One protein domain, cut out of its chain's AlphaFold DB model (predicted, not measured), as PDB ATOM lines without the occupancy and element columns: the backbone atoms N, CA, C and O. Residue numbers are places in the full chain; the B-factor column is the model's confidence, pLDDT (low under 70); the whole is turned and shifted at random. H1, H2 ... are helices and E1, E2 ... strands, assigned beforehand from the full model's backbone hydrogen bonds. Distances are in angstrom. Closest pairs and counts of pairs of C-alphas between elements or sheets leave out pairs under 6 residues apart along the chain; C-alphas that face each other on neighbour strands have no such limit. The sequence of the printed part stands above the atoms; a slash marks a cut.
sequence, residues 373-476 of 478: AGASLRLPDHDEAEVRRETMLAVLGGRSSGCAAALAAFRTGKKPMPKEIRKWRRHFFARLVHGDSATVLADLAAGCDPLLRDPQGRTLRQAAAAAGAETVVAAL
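What this domain is: This is residues 373 to 476 of the 478 residues of an uncharacterized protein of Actinoplanes awajinensis subsp. mycoplanecinus (UniProt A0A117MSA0). Two helical hairpins, H3 with H4 and H5 with H6, are laid one over the other as a loose ring of four helices at one end of an elongated body, while H2 leads away from H3 and H1 crosses H2 at the other end. The short strand E1 and part of the long link of residues 447 to 459 run through the middle, between the two ends. The printed part has 104 residues, with one named strand and six named helices in the order E1, H1, H2, H3, H4, H5, H6; E1 pairs with no named strand, and the class is mostly helix. The whole is compact, with a radius of gyration of the C-alphas of 14.0 A, and its C-alphas span 38 by 24 by 22 A along their three main axes.

Where its parts are: The printed part begins at Ala 373, and its first element is the strand E1, residues 376 to 378, with C-alpha 376 at (206.763, 282.422, 355.991). H1 is residues 384 to 395 and measures 16.4 A from first to last C-alpha. H2, residues 402 to 412, measures 15.5 A. H3, residues 419 to 434, is the longest helix at 22.3 A, and its first C-alpha, that of Lys 419, is at (195.666, 287.677, 366.222). H4, residues 437 to 446, measures 14.2 A. H5 is residues 460 to 467, 10.3 A long, and H6 is residues 470 to 475, 8.7 A long, with C-alpha 475 at (212.567, 288.420, 343.249).

How they stand to each other: H3 is the hub, touching H2, H4 and H5. H3 and H4 form a helical hairpin: they touch through residues 428 to 432 of H3 alone, run opposite ways at a steep tilt of 42 degrees, and have Leu 432 and Val 440 as their closest C-alphas, 6.3 A apart. H5 touches H3 through residues 432 to 434 of H3 alone, with the C-alphas of Val 433 and Ala 467 closest at 5.1 A; the two run the same way at a steep tilt of 48 degrees. H5 and H6 form the second helical hairpin, touching at a shallow tilt of 15 degrees and running opposite ways, with the C-alphas of Arg 461 and Val 473 closest at 5.6 A. H6 touches H4 at a shallow tilt of 15 degrees, the same way, with the C-alphas of Ser 437 and Val 472 closest at 6.4 A. H3 and H6 are apart. H2 and H3 only just touch, with 3 pairs of C-alphas within 8 A, the closest being those of Phe 410 and Ile 421 at 6.5 A; they run the same way at a shallow tilt of 19 degrees. H1 touches H2 with residues 387 to 391 alone, at a steep tilt of 69.8 degrees, only just short of about perpendicular; their closest C-alphas, those of Thr 391 and Ala 404, are 6.2 A apart. H1 is apart from H3, H4, H5 and H6. The closest C-alphas of E1 and H2, those of Leu 377 and Leu 407, are 6.5 A apart. The helix packing is part aligned, part crossed, with 3 of 6 touching pairs at a shallow tilt. In H1, H2, H3, H4, H5 and H6 every O i to N i+4 pair is within hydrogen-bond range.

The domain as a whole: The two C-alphas farthest apart, those of Gly 398 and Ala 438, are 39.5 A from each other. The link from H4 to H5 is long, with 13 residues whose C-alphas lie 3 to 13 A from the mean of all C-alphas. The printed part has no cut. Its mean pLDDT is 90.5, and no printed residue is under 70.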
ATOM      1  N   ALA A 373     208.649 284.564 359.975       94.81
ATOM      2  CA  ALA A 373     209.825 285.019 359.248       94.81
ATOM      3  C   ALA A 373     209.346 285.577 357.905       94.81
ATOM      4  O   ALA A 373     209.177 284.843 356.927       94.81
ATOM      5  N   GLY A 374     209.022 286.869 357.910       93.06
ATOM      6  CA  GLY A 374     208.539 287.623 356.762       93.06
ATOM      7  C   GLY A 374     207.271 287.041 356.148       93.06
ATOM      8  O   GLY A 374     206.196 287.102 356.748       93.06
ATOM      9  N   ALA A 375     207.384 286.481 354.947       94.69
ATOM     10  CA  ALA A 375     206.293 285.832 354.221       94.69
ATOM     11  C   ALA A 375     206.219 284.310 354.475       94.69
ATOM     12  O   ALA A 375     205.632 283.569 353.684       94.69
ATOM     13  N   SER A 376     206.792 283.828 355.579       95.12
ATOM     14  CA  SER A 376     206.763 282.422 355.991       95.12
ATOM     15  C   SER A 376     206.539 282.263 357.496       95.12
ATOM     16  O   SER A 376     206.629 283.219 358.271       95.12
ATOM     17  N   LEU A 377     206.235 281.032 357.902       95.25
ATOM     18  CA  LEU A 377     206.032 280.653 359.293       95.25
ATOM     19  C   LEU A 377     206.843 279.385 359.577       95.25
ATOM     20  O   LEU A 377     206.686 278.385 358.879       95.25
ATOM     21  N   ARG A 378     207.718 279.447 360.581       93.75
ATOM     22  CA  ARG A 378     208.559 278.344 361.054       93.75
ATOM     23  C   ARG A 378     207.968 277.769 362.336       93.75
ATOM     24  O   ARG A 378     207.413 278.498 363.162       93.75
ATOM     25  N   LEU A 379     208.079 276.454 362.476       94.94
ATOM     26  CA  LEU A 379     207.537 275.673 363.584       94.94
ATOM     27  C   LEU A 379     208.699 274.937 364.273       94.94
ATOM     28  O   LEU A 379     208.924 273.780 363.946       94.94
ATOM     29  N   PRO A 380     209.468 275.588 365.168       94.12
ATOM     30  CA  PRO A 380     210.670 274.991 365.763       94.12
ATOM     31  C   PRO A 380     210.418 273.671 366.501       94.12
ATOM     32  O   PRO A 380     211.297 272.820 366.543       94.12
ATOM     33  N   ASP A 381     209.215 273.499 367.050       93.44
ATOM     34  CA  ASP A 381     208.809 272.303 367.794       93.44
ATOM     35  C   ASP A 381     208.346 271.135 366.896       93.44
ATOM     36  O   ASP A 381     207.888 270.121 367.415       93.44
ATOM     37  N   HIS A 382     208.418 271.262 365.562       91.12
ATOM     38  CA  HIS A 382     207.981 270.229 364.616       91.12
ATOM     39  C   HIS A 382     208.965 270.051 363.456       91.12
ATOM     40  O   HIS A 382     209.432 271.025 362.863       91.12
ATOM     41  N   ASP A 383     209.209 268.802 363.055       90.31
ATOM     42  CA  ASP A 383     209.937 268.514 361.818       90.31
ATOM     43  C   ASP A 383     209.028 268.621 360.575       90.31
ATOM     44  O   ASP A 383     207.796 268.681 360.647       90.31
ATOM     45  N   GLU A 384     209.626 268.654 359.382       85.75
ATOM     46  CA  GLU A 384     208.840 268.786 358.153       85.75
ATOM     47  C   GLU A 384     207.936 267.578 357.863       85.75
ATOM     48  O   GLU A 384     206.908 267.726 357.196       85.75
ATOM     49  N   ALA A 385     208.322 266.373 358.295       87.62
ATOM     50  CA  ALA A 385     207.557 265.157 358.035       87.62
ATOM     51  C   ALA A 385     206.258 265.152 358.850       87.62
ATOM     52  O   ALA A 385     205.191 264.835 358.318       87.62
ATOM     53  N   GLU A 386     206.337 265.590 360.100       87.62
ATOM     54  CA  GLU A 386     205.213 265.853 360.978       87.62
ATOM     55  C   GLU A 386     204.289 266.923 360.401       87.62
ATOM     56  O   GLU A 386     203.096 266.664 360.218       87.62
ATOM     57  N   VAL A 387     204.832 268.076 360.005       86.25
ATOM     58  CA  VAL A 387     204.031 269.155 359.407       86.25
ATOM     59  C   VAL A 387     203.319 268.681 358.137       86.25
ATOM     60  O   VAL A 387     202.136 268.982 357.939       86.25
ATOM     61  N   ARG A 388     203.999 267.915 357.270       85.19
ATOM     62  CA  ARG A 388     203.398 267.339 356.053       85.19
ATOM     63  C   ARG A 388     202.268 266.367 356.385       85.19
ATOM     64  O   ARG A 388     201.192 266.488 355.799       85.19
ATOM     65  N   ARG A 389     202.483 265.445 357.329       86.00
ATOM     66  CA  ARG A 389     201.475 264.477 357.790       86.00
ATOM     67  C   ARG A 389     200.226 265.187 358.310       86.00
ATOM     68  O   ARG A 389     199.123 264.875 357.871       86.00
ATOM     69  N   GLU A 390     200.386 266.156 359.205       85.00
ATOM     70  CA  GLU A 390     199.253 266.884 359.789       85.00
ATOM     71  C   GLU A 390     198.504 267.727 358.759       85.00
ATOM     72  O   GLU A 390     197.271 267.758 358.748       85.00
ATOM     73  N   THR A 391     199.236 268.368 357.844       81.50
ATOM     74  CA  THR A 391     198.627 269.127 356.746       81.50
ATOM     75  C   THR A 391     197.817 268.207 355.827       81.50
ATOM     76  O   THR A 391     196.709 268.565 355.433       81.50
ATOM     77  N   MET A 392     198.326 267.009 355.519       84.62
ATOM     78  CA  MET A 392     197.628 266.025 354.685       84.62
ATOM     79  C   MET A 392     196.345 265.521 355.353       84.62
ATOM     80  O   MET A 392     195.288 265.492 354.725       84.62
ATOM     81  N   LEU A 393     196.414 265.186 356.645       82.88
ATOM     82  CA  LEU A 393     195.247 264.769 357.423       82.88
ATOM     83  C   LEU A 393     194.151 265.838 357.412       82.88
ATOM     84  O   LEU A 393     192.978 265.508 357.257       82.88
ATOM     85  N   ALA A 394     194.526 267.115 357.512       81.44
ATOM     86  CA  ALA A 394     193.579 268.223 357.437       81.44
ATOM     87  C   ALA A 394     192.884 268.326 356.068       81.44
ATOM     88  O   ALA A 394     191.684 268.587 356.002       81.44
ATOM     89  N   VAL A 395     193.619 268.104 354.972       81.69
ATOM     90  CA  VAL A 395     193.057 268.104 353.608       81.69
ATOM     91  C   VAL A 395     192.064 266.956 353.414       81.69
ATOM     92  O   VAL A 395     191.040 267.143 352.765       81.69
ATOM     93  N   LEU A 396     192.318 265.799 354.030       84.88
ATOM     94  CA  LEU A 396     191.448 264.617 353.982       84.88
ATOM     95  C   LEU A 396     190.234 264.695 354.933       84.88
ATOM     96  O   LEU A 396     189.559 263.693 355.155       84.88
ATOM     97  N   GLY A 397     189.940 265.870 355.502       76.06
ATOM     98  CA  GLY A 397     188.791 266.092 356.389       76.06
ATOM     99  C   GLY A 397     189.072 265.862 357.877       76.06
ATOM    100  O   GLY A 397     188.159 265.961 358.698       76.06
ATOM    101  N   GLY A 398     190.324 265.592 358.252       76.75
ATOM    102  CA  GLY A 398     190.760 265.541 359.645       76.75
ATOM    103  C   GLY A 398     190.738 266.918 360.320       76.75
ATOM    104  O   GLY A 398     190.823 267.966 359.677       76.75
ATOM    105  N   ARG A 399     190.645 266.939 361.655       75.56
ATOM    106  CA  ARG A 399     190.704 268.192 362.428       75.56
ATOM    107  C   ARG A 399     192.139 268.724 362.425       75.56
ATOM    108  O   ARG A 399     193.022 268.086 362.989       75.56
ATOM    109  N   SER A 400     192.367 269.909 361.859       77.75
ATOM    110  CA  SER A 400     193.613 270.649 362.082       77.75
ATOM    111  C   SER A 400     193.533 271.427 363.395       77.75
ATOM    112  O   SER A 400     192.543 272.105 363.681       77.75
ATOM    113  N   SER A 401     194.573 271.332 364.219       82.75
ATOM    114  CA  SER A 401     194.708 272.121 365.447       82.75
ATOM    115  C   SER A 401     196.162 272.563 365.641       82.75
ATOM    116  O   SER A 401     197.023 272.209 364.836       82.75
ATOM    117  N   GLY A 402     196.423 273.403 366.644       89.56
ATOM    118  CA  GLY A 402     197.779 273.815 367.003       89.56
ATOM    119  C   GLY A 402     198.596 274.438 365.874       89.56
ATOM    120  O   GLY A 402     198.112 275.305 365.138       89.56
ATOM    121  N   CYS A 403     199.853 274.014 365.774       92.88
ATOM    122  CA  CYS A 403     200.845 274.538 364.840       92.88
ATOM    123  C   CYS A 403     200.441 274.362 363.370       92.88
ATOM    124  O   CYS A 403     200.502 275.328 362.605       92.88
ATOM    125  N   ALA A 404     199.940 273.185 362.979       90.25
ATOM    126  CA  ALA A 404     199.476 272.943 361.612       90.25
ATOM    127  C   ALA A 404     198.270 273.819 361.237       90.25
ATOM    128  O   ALA A 404     198.222 274.368 360.133       90.25
ATOM    129  N   ALA A 405     197.321 274.029 362.159       90.50
ATOM    130  CA  ALA A 405     196.216 274.962 361.930       90.50
ATOM    131  C   ALA A 405     196.707 276.411 361.793       90.50
ATOM    132  O   ALA A 405     196.235 277.138 360.917       90.50
ATOM    133  N   ALA A 406     197.678 276.831 362.612       93.56
ATOM    134  CA  ALA A 406     198.281 278.157 362.517       93.56
ATOM    135  C   ALA A 406     198.999 278.370 361.173       93.56
ATOM    136  O   ALA A 406     198.810 279.419 360.554       93.56
ATOM    137  N   LEU A 407     199.744 277.374 360.684       93.75
ATOM    138  CA  LEU A 407     200.400 277.401 359.373       93.75
ATOM    139  C   LEU A 407     199.385 277.417 358.218       93.75
ATOM    140  O   LEU A 407     199.496 278.232 357.302       93.75
ATOM    141  N   ALA A 408     198.351 276.573 358.264       91.62
ATOM    142  CA  ALA A 408     197.292 276.557 357.254       91.62
ATOM    143  C   ALA A 408     196.522 277.891 357.209       91.62
ATOM    144  O   ALA A 408     196.243 278.425 356.130       91.62
ATOM    145  N   ALA A 409     196.226 278.471 358.375       92.56
ATOM    146  CA  ALA A 409     195.635 279.797 358.489       92.56
ATOM    147  C   ALA A 409     196.596 280.872 357.950       92.56
ATOM    148  O   ALA A 409     196.171 281.740 357.183       92.56
ATOM    149  N   PHE A 410     197.896 280.787 358.268       95.00
ATOM    150  CA  PHE A 410     198.919 281.684 357.727       95.00
ATOM    151  C   PHE A 410     198.961 281.636 356.200       95.00
ATOM    152  O   PHE A 410     199.015 282.687 355.576       95.00
ATOM    153  N   ARG A 411     198.875 280.456 355.582       94.38
ATOM    154  CA  ARG A 411     198.875 280.300 354.120       94.38
ATOM    155  C   ARG A 411     197.603 280.838 353.475       94.38
ATOM    156  O   ARG A 411     197.673 281.588 352.510       94.38
ATOM    157  N   THR A 412     196.440 280.489 354.020       91.69
ATOM    158  CA  THR A 412     195.150 280.669 353.329       91.69
ATOM    159  C   THR A 412     194.368 281.913 353.734       91.69
ATOM    160  O   THR A 412     193.447 282.310 353.028       91.69
ATOM    161  N   GLY A 413     194.658 282.522 354.886       91.06
ATOM    162  CA  GLY A 413     193.816 283.592 355.426       91.06
ATOM    163  C   GLY A 413     192.539 283.115 356.130       91.06
ATOM    164  O   GLY A 413     191.820 283.951 356.679       91.06
ATOM    165  N   LYS A 414     192.249 281.807 356.140       89.44
ATOM    166  CA  LYS A 414     191.025 281.253 356.738       89.44
ATOM    167  C   LYS A 414     191.063 281.313 358.270       89.44
ATOM    168  O   LYS A 414     192.126 281.294 358.887       89.44
ATOM    169  N   LYS A 415     189.879 281.419 358.882       85.75
ATOM    170  CA  LYS A 415     189.684 281.393 360.342       85.75
ATOM    171  C   LYS A 415     189.465 279.948 360.829       85.75
ATOM    172  O   LYS A 415     188.914 279.164 360.059       85.75
ATOM    173  N   PRO A 416     189.808 279.619 362.092       88.25
ATOM    174  CA  PRO A 416     190.385 280.493 363.124       88.25
ATOM    175  C   PRO A 416     191.873 280.803 362.885       88.25
ATOM    176  O   PRO A 416     192.608 279.984 362.353       88.25
ATOM    177  N   MET A 417     192.320 282.003 363.274       91.50
ATOM    178  CA  MET A 417     193.699 282.467 363.073       91.50
ATOM    179  C   MET A 417     194.185 283.287 364.278       91.50
ATOM    180  O   MET A 417     193.473 284.220 364.680       91.50
ATOM    181  N   PRO A 418     195.396 283.026 364.811       92.81
ATOM    182  CA  PRO A 418     195.997 283.856 365.852       92.81
ATOM    183  C   PRO A 418     196.055 285.341 365.464       92.81
ATOM    184  O   PRO A 418     196.344 285.706 364.321       92.81
ATOM    185  N   LYS A 419     195.783 286.222 366.435       92.19
ATOM    186  CA  LYS A 419     195.666 287.677 366.222       92.19
ATOM    187  C   LYS A 419     196.912 288.280 365.573       92.19
ATOM    188  O   LYS A 419     196.769 289.110 364.675       92.19
ATOM    189  N   GLU A 420     198.097 287.870 366.013       92.19
ATOM    190  CA  GLU A 420     199.360 288.409 365.505       92.19
ATOM    191  C   GLU A 420     199.647 287.944 364.073       92.19
ATOM    192  O   GLU A 420     199.920 288.793 363.231       92.19
ATOM    193  N   ILE A 421     199.412 286.668 363.734       94.25
ATOM    194  CA  ILE A 421     199.475 286.183 362.340       94.25
ATOM    195  C   ILE A 421     198.517 286.980 361.443       94.25
ATOM    196  O   ILE A 421     198.888 287.436 360.360       94.25
ATOM    197  N   ARG A 422     197.286 287.221 361.908       93.75
ATOM    198  CA  ARG A 422     196.300 288.014 361.161       93.75
ATOM    199  C   ARG A 422     196.752 289.456 360.940       93.75
ATOM    200  O   ARG A 422     196.459 290.036 359.895       93.75
ATOM    201  N   LYS A 423     197.395 290.080 361.931       91.56
ATOM    202  CA  LYS A 423     197.966 291.427 361.778       91.56
ATOM    203  C   LYS A 423     199.127 291.415 360.794       91.56
ATOM    204  O   LYS A 423     199.130 292.251 359.898       91.56
ATOM    205  N   TRP A 424     200.031 290.452 360.931       93.38
ATOM    206  CA  TRP A 424     201.203 290.306 360.083       93.38
ATOM    207  C   TRP A 424     200.827 290.155 358.613       93.38
ATOM    208  O   TRP A 424     201.212 290.985 357.795       93.38
ATOM    209  N   ARG A 425     199.958 289.181 358.298       94.25
ATOM    210  CA  ARG A 425     199.434 288.966 356.940       94.25
ATOM    211  C   ARG A 425     198.823 290.232 356.360       94.25
ATOM    212  O   ARG A 425     199.131 290.608 355.236       94.25
ATOM    213  N   ARG A 426     197.964 290.908 357.132       91.50
ATOM    214  CA  ARG A 426     197.330 292.152 356.685       91.50
ATOM    215  C   ARG A 426     198.373 293.222 356.356       91.50
ATOM    216  O   ARG A 426     198.199 293.909 355.363       91.50
ATOM    217  N   HIS A 427     199.421 293.373 357.166       90.38
ATOM    218  CA  HIS A 427     200.455 294.383 356.925       90.38
ATOM    219  C   HIS A 427     201.344 294.029 355.733       90.38
ATOM    220  O   HIS A 427     201.609 294.905 354.921       90.38
ATOM    221  N   PHE A 428     201.740 292.763 355.589       93.38
ATOM    222  CA  PHE A 428     202.513 292.295 354.438       93.38
ATOM    223  C   PHE A 428     201.788 292.589 353.114       93.38
ATOM    224  O   PHE A 428     202.340 293.246 352.236       93.38
ATOM    225  N   PHE A 429     200.516 292.190 352.994       91.94
ATOM    226  CA  PHE A 429     199.753 292.447 351.767       91.94
ATOM    227  C   PHE A 429     199.385 293.921 351.581       91.94
ATOM    228  O   PHE A 429     199.331 294.378 350.444       91.94
ATOM    229  N   ALA A 430     199.168 294.678 352.663       89.38
ATOM    230  CA  ALA A 430     198.977 296.122 352.556       89.38
ATOM    231  C   ALA A 430     200.228 296.794 351.973       89.38
ATOM    232  O   ALA A 430     200.112 297.540 351.008       89.38
ATOM    233  N   ARG A 431     201.424 296.475 352.485       90.38
ATOM    234  CA  ARG A 431     202.696 296.980 351.945       90.38
ATOM    235  C   ARG A 431     202.854 296.682 350.456       90.38
ATOM    236  O   ARG A 431     203.166 297.590 349.692       90.38
ATOM    237  N   LEU A 432     202.550 295.450 350.042       91.38
ATOM    238  CA  LEU A 432     202.586 295.055 348.634       91.38
ATOM    239  C   LEU A 432     201.643 295.904 347.772       91.38
ATOM    240  O   LEU A 432     202.069 296.476 346.774       91.38
ATOM    241  N   VAL A 433     200.376 296.025 348.177       88.50
ATOM    242  CA  VAL A 433     199.355 296.787 347.436       88.50
ATOM    243  C   VAL A 433     199.676 298.285 347.389       88.50
ATOM    244  O   VAL A 433     199.384 298.939 346.391       88.50
ATOM    245  N   HIS A 434     200.294 298.828 348.442       87.06
ATOM    246  CA  HIS A 434     200.652 300.244 348.548       87.06
ATOM    247  C   HIS A 434     202.010 300.611 347.925       87.06
ATOM    248  O   HIS A 434     202.344 301.796 347.897       87.06
ATOM    249  N   GLY A 435     202.755 299.640 347.385       87.50
ATOM    250  CA  GLY A 435     204.009 299.878 346.664       87.50
ATOM    251  C   GLY A 435     205.264 299.941 347.541       87.50
ATOM    252  O   GLY A 435     206.305 300.395 347.075       87.50
ATOM    253  N   ASP A 436     205.207 299.462 348.786       89.94
ATOM    254  CA  ASP A 436     206.368 299.362 349.684       89.94
ATOM    255  C   ASP A 436     207.256 298.159 349.319       89.94
ATOM    256  O   ASP A 436     207.387 297.179 350.060       89.94
ATOM    257  N   SER A 437     207.831 298.208 348.116       89.50
ATOM    258  CA  SER A 437     208.578 297.089 347.538       89.50
ATOM    259  C   SER A 437     209.821 296.749 348.360       89.50
ATOM    260  O   SER A 437     210.105 295.575 348.565       89.50
ATOM    261  N   ALA A 438     210.531 297.751 348.889       89.19
ATOM    262  CA  ALA A 438     211.737 297.537 349.692       89.19
ATOM    263  C   ALA A 438     211.449 296.694 350.944       89.19
ATOM    264  O   ALA A 438     212.143 295.714 351.216       89.19
ATOM    265  N   THR A 439     210.381 297.024 351.672       91.31
ATOM    266  CA  THR A 439     210.006 296.288 352.882       91.31
ATOM    267  C   THR A 439     209.453 294.901 352.563       91.31
ATOM    268  O   THR A 439     209.736 293.940 353.276       91.31
ATOM    269  N   VAL A 440     208.693 294.763 351.471       93.56
ATOM    270  CA  VAL A 440     208.229 293.448 351.006       93.56
ATOM    271  C   VAL A 440     209.406 292.550 350.633       93.56
ATOM    272  O   VAL A 440     209.409 291.379 350.999       93.56
ATOM    273  N   LEU A 441     210.422 293.080 349.952       93.31
ATOM    274  CA  LEU A 441     211.631 292.328 349.616       93.31
ATOM    275  C   LEU A 441     212.396 291.894 350.875       93.31
ATOM    276  O   LEU A 441     212.846 290.753 350.939       93.31
ATOM    277  N   ALA A 442     212.476 292.750 351.900       92.69
ATOM    278  CA  ALA A 442     213.053 292.378 353.194       92.69
ATOM    279  C   ALA A 442     212.271 291.235 353.875       92.69
ATOM    280  O   ALA A 442     212.872 290.291 354.391       92.69
ATOM    281  N   ASP A 443     210.935 291.262 353.816       94.31
ATOM    282  CA  ASP A 443     210.101 290.157 354.301       94.31
ATOM    283  C   ASP A 443     210.335 288.863 353.511       94.31
ATOM    284  O   ASP A 443     210.473 287.795 354.102       94.31
ATOM    285  N   LEU A 444     210.410 288.935 352.183       94.94
ATOM    286  CA  LEU A 444     210.672 287.756 351.353       94.94
ATOM    287  C   LEU A 444     212.058 287.157 351.630       94.94
ATOM    288  O   LEU A 444     212.188 285.934 351.657       94.94
ATOM    289  N   ALA A 445     213.059 287.999 351.899       93.81
ATOM    290  CA  ALA A 445     214.400 287.567 352.284       93.81
ATOM    291  C   ALA A 445     214.435 286.888 353.666       93.81
ATOM    292  O   ALA A 445     215.191 285.938 353.861       93.81
ATOM    293  N   ALA A 446     213.604 287.327 354.620       94.25
ATOM    294  CA  ALA A 446     213.469 286.659 355.917       94.25
ATOM    295  C   ALA A 446     212.806 285.272 355.792       94.25
ATOM    296  O   ALA A 446     213.136 284.339 356.535       94.25
ATOM    297  N   GLY A 447     211.894 285.122 354.832       94.19
ATOM    298  CA  GLY A 447     211.367 283.834 354.407       94.19
ATOM    299  C   GLY A 447     210.151 283.968 353.498       94.19
ATOM    300  O   GLY A 447     209.344 284.884 353.639       94.19
ATOM    301  N   CYS A 448     209.994 283.021 352.576       94.00
ATOM    302  CA  CYS A 448     208.940 283.037 351.567       94.00
ATOM    303  C   CYS A 448     208.279 281.659 351.456       94.00
ATOM    304  O   CYS A 448     208.881 280.720 350.942       94.00
ATOM    305  N   ASP A 449     207.030 281.538 351.914       92.62
ATOM    306  CA  ASP A 449     206.238 280.322 351.717       92.62
ATOM    307  C   ASP A 449     205.499 280.386 350.360       92.62
ATOM    308  O   ASP A 449     204.627 281.243 350.180       92.62
ATOM    309  N   PRO A 450     205.779 279.485 349.397       90.62
ATOM    310  CA  PRO A 450     205.136 279.500 348.078       90.62
ATOM    311  C   PRO A 450     203.628 279.198 348.129       90.62
ATOM    312  O   PRO A 450     202.888 279.497 347.185       90.62
ATOM    313  N   LEU A 451     203.134 278.620 349.229       92.06
ATOM    314  CA  LEU A 451     201.714 278.354 349.464       92.06
ATOM    315  C   LEU A 451     200.989 279.545 350.096       92.06
ATOM    316  O   LEU A 451     199.771 279.488 350.273       92.06
ATOM    317  N   LEU A 452     201.699 280.631 350.409       95.12
ATOM    318  CA  LEU A 452     201.088 281.859 350.884       95.12
ATOM    319  C   LEU A 452     200.127 282.416 349.824       95.12
ATOM    320  O   LEU A 452     200.463 282.547 348.641       95.12
ATOM    321  N   ARG A 453     198.902 282.717 350.255       95.31
ATOM    322  CA  ARG A 453     197.853 283.322 349.436       95.31
ATOM    323  C   ARG A 453     197.421 284.657 350.004       95.31
ATOM    324  O   ARG A 453     197.424 284.854 351.224       95.31
ATOM    325  N   ASP A 454     197.049 285.565 349.117       93.00
ATOM    326  CA  ASP A 454     196.456 286.845 349.489       93.00
ATOM    327  C   ASP A 454     194.970 286.686 349.888       93.00
ATOM    328  O   ASP A 454     194.429 285.576 349.853       93.00
ATOM    329  N   PRO A 455     194.281 287.762 350.314       88.62
ATOM    330  CA  PRO A 455     192.860 287.695 350.661       88.62
ATOM    331  C   PRO A 455     191.930 287.267 349.513       88.62
ATOM    332  O   PRO A 455     190.817 286.826 349.784       88.62
ATOM    333  N   GLN A 456     192.366 287.391 348.257       89.25
ATOM    334  CA  GLN A 456     191.640 286.968 347.058       89.25
ATOM    335  C   GLN A 456     191.992 285.529 346.634       89.25
ATOM    336  O   GLN A 456     191.469 285.041 345.637       89.25
ATOM    337  N   GLY A 457     192.858 284.835 347.379       92.31
ATOM    338  CA  GLY A 457     193.289 283.472 347.071       92.31
ATOM    339  C   GLY A 457     194.380 283.377 345.998       92.31
ATOM    340  O   GLY A 457     194.694 282.270 345.563       92.31
ATOM    341  N   ARG A 458     194.978 284.497 345.582       93.88
ATOM    342  CA  ARG A 458     196.062 284.550 344.589       93.88
ATOM    343  C   ARG A 458     197.390 284.116 345.200       93.88
ATOM    344  O   ARG A 458     197.623 284.316 346.393       93.88
ATOM    345  N   THR A 459     198.277 283.545 344.386       94.94
ATOM    346  CA  THR A 459     199.677 283.303 344.781       94.94
ATOM    347  C   THR A 459     200.418 284.624 345.013       94.94
ATOM    348  O   THR A 459     199.974 285.673 344.544       94.94
ATOM    349  N   LEU A 460     201.572 284.596 345.691       94.12
ATOM    350  CA  LEU A 460     202.400 285.798 345.872       94.12
ATOM    351  C   LEU A 460     202.785 286.460 344.545       94.12
ATOM    352  O   LEU A 460     202.682 287.677 344.425       94.12
ATOM    353  N   ARG A 461     203.155 285.665 343.533       94.31
ATOM    354  CA  ARG A 461     203.515 286.165 342.198       94.31
ATOM    355  C   ARG A 461     202.334 286.879 341.536       94.31
ATOM    356  O   ARG A 461     202.487 287.988 341.039       94.31
ATOM    357  N   GLN A 462     201.146 286.275 341.589       93.62
ATOM    358  CA  GLN A 462     199.916 286.870 341.054       93.62
ATOM    359  C   GLN A 462     199.507 288.139 341.813       93.62
ATOM    360  O   GLN A 462     199.093 289.117 341.196       93.62
ATOM    361  N   ALA A 463     199.626 288.138 343.142       92.38
ATOM    362  CA  ALA A 463     199.323 289.300 343.971       92.38
ATOM    363  C   ALA A 463     200.293 290.460 343.693       92.38
ATOM    364  O   ALA A 463     199.852 291.600 343.567       92.38
ATOM    365  N   ALA A 464     201.591 290.176 343.538       93.00
ATOM    366  CA  ALA A 464     202.605 291.176 343.217       93.00
ATOM    367  C   ALA A 464     202.423 291.757 341.807       93.00
ATOM    368  O   ALA A 464     202.472 292.975 341.643       93.00
ATOM    369  N   ALA A 465     202.116 290.913 340.817       92.12
ATOM    370  CA  ALA A 465     201.784 291.367 339.468       92.12
ATOM    371  C   ALA A 465     200.542 292.272 339.470       92.12
ATOM    372  O   ALA A 465     200.567 293.361 338.905       92.12
ATOM    373  N   ALA A 466     199.481 291.883 340.185       89.75
ATOM    374  CA  ALA A 466     198.273 292.698 340.302       89.75
ATOM    375  C   ALA A 466     198.487 294.016 341.069       89.75
ATOM    376  O   ALA A 466     197.746 294.976 340.862       89.75
ATOM    377  N   ALA A 467     199.484 294.074 341.956       88.62
ATOM    378  CA  ALA A 467     199.895 295.298 342.632       88.62
ATOM    379  C   ALA A 467     200.799 296.195 341.760       88.62
ATOM    380  O   ALA A 467     201.043 297.339 342.138       88.62
ATOM    381  N   GLY A 468     201.271 295.722 340.599       87.81
ATOM    382  CA  GLY A 468     202.241 296.441 339.765       87.81
ATOM    383  C   GLY A 468     203.640 296.505 340.392       87.81
ATOM    384  O   GLY A 468     204.368 297.475 340.184       87.81
ATOM    385  N   ALA A 469     203.995 295.507 341.210       89.75
ATOM    386  CA  ALA A 469     205.270 295.415 341.919       89.75
ATOM    387  C   ALA A 469     206.255 294.509 341.156       89.75
ATOM    388  O   ALA A 469     206.566 293.399 341.589       89.75
ATOM    389  N   GLU A 470     206.727 294.966 339.996       90.06
ATOM    390  CA  GLU A 470     207.573 294.179 339.080       90.06
ATOM    391  C   GLU A 470     208.873 293.683 339.729       90.06
ATOM    392  O   GLU A 470     209.256 292.528 339.558       90.06
ATOM    393  N   THR A 471     209.510 294.518 340.554       91.31
ATOM    394  CA  THR A 471     210.719 294.149 341.309       91.31
ATOM    395  C   THR A 471     210.464 293.005 342.289       91.31
ATOM    396  O   THR A 471     211.305 292.124 342.450       91.31
ATOM    397  N   VAL A 472     209.279 292.963 342.905       92.56
ATOM    398  CA  VAL A 472     208.858 291.862 343.780       92.56
ATOM    399  C   VAL A 472     208.575 290.603 342.960       92.56
ATOM    400  O   VAL A 472     208.983 289.516 343.357       92.56
ATOM    401  N   VAL A 473     207.922 290.728 341.797       93.62
ATOM    402  CA  VAL A 473     207.680 289.595 340.883       93.62
ATOM    403  C   VAL A 473     208.993 288.951 340.432       93.62
ATOM    404  O   VAL A 473     209.080 287.724 340.394       93.62
ATOM    405  N   ALA A 474     210.004 289.765 340.121       92.44
ATOM    406  CA  ALA A 474     211.325 289.301 339.704       92.44
ATOM    407  C   ALA A 474     212.097 288.594 340.831       92.44
ATOM    408  O   ALA A 474     212.848 287.662 340.561       92.44
ATOM    409  N   ALA A 475     211.897 289.006 342.087       91.56
ATOM    410  CA  ALA A 475     212.567 288.420 343.249       91.56
ATOM    411  C   ALA A 475     211.923 287.116 343.755       91.56
ATOM    412  O   ALA A 475     212.537 286.388 344.536       91.56
ATOM    413  N   LEU A 476     210.680 286.822 343.358       90.50
ATOM    414  CA  LEU A 476     209.993 285.604 343.778       90.50
ATOM    415  C   LEU A 476     210.540 284.370 343.036       90.50
ATOM    416  O   LEU A 476     210.740 284.432 341.818       90.50
TER     417      LEU A 476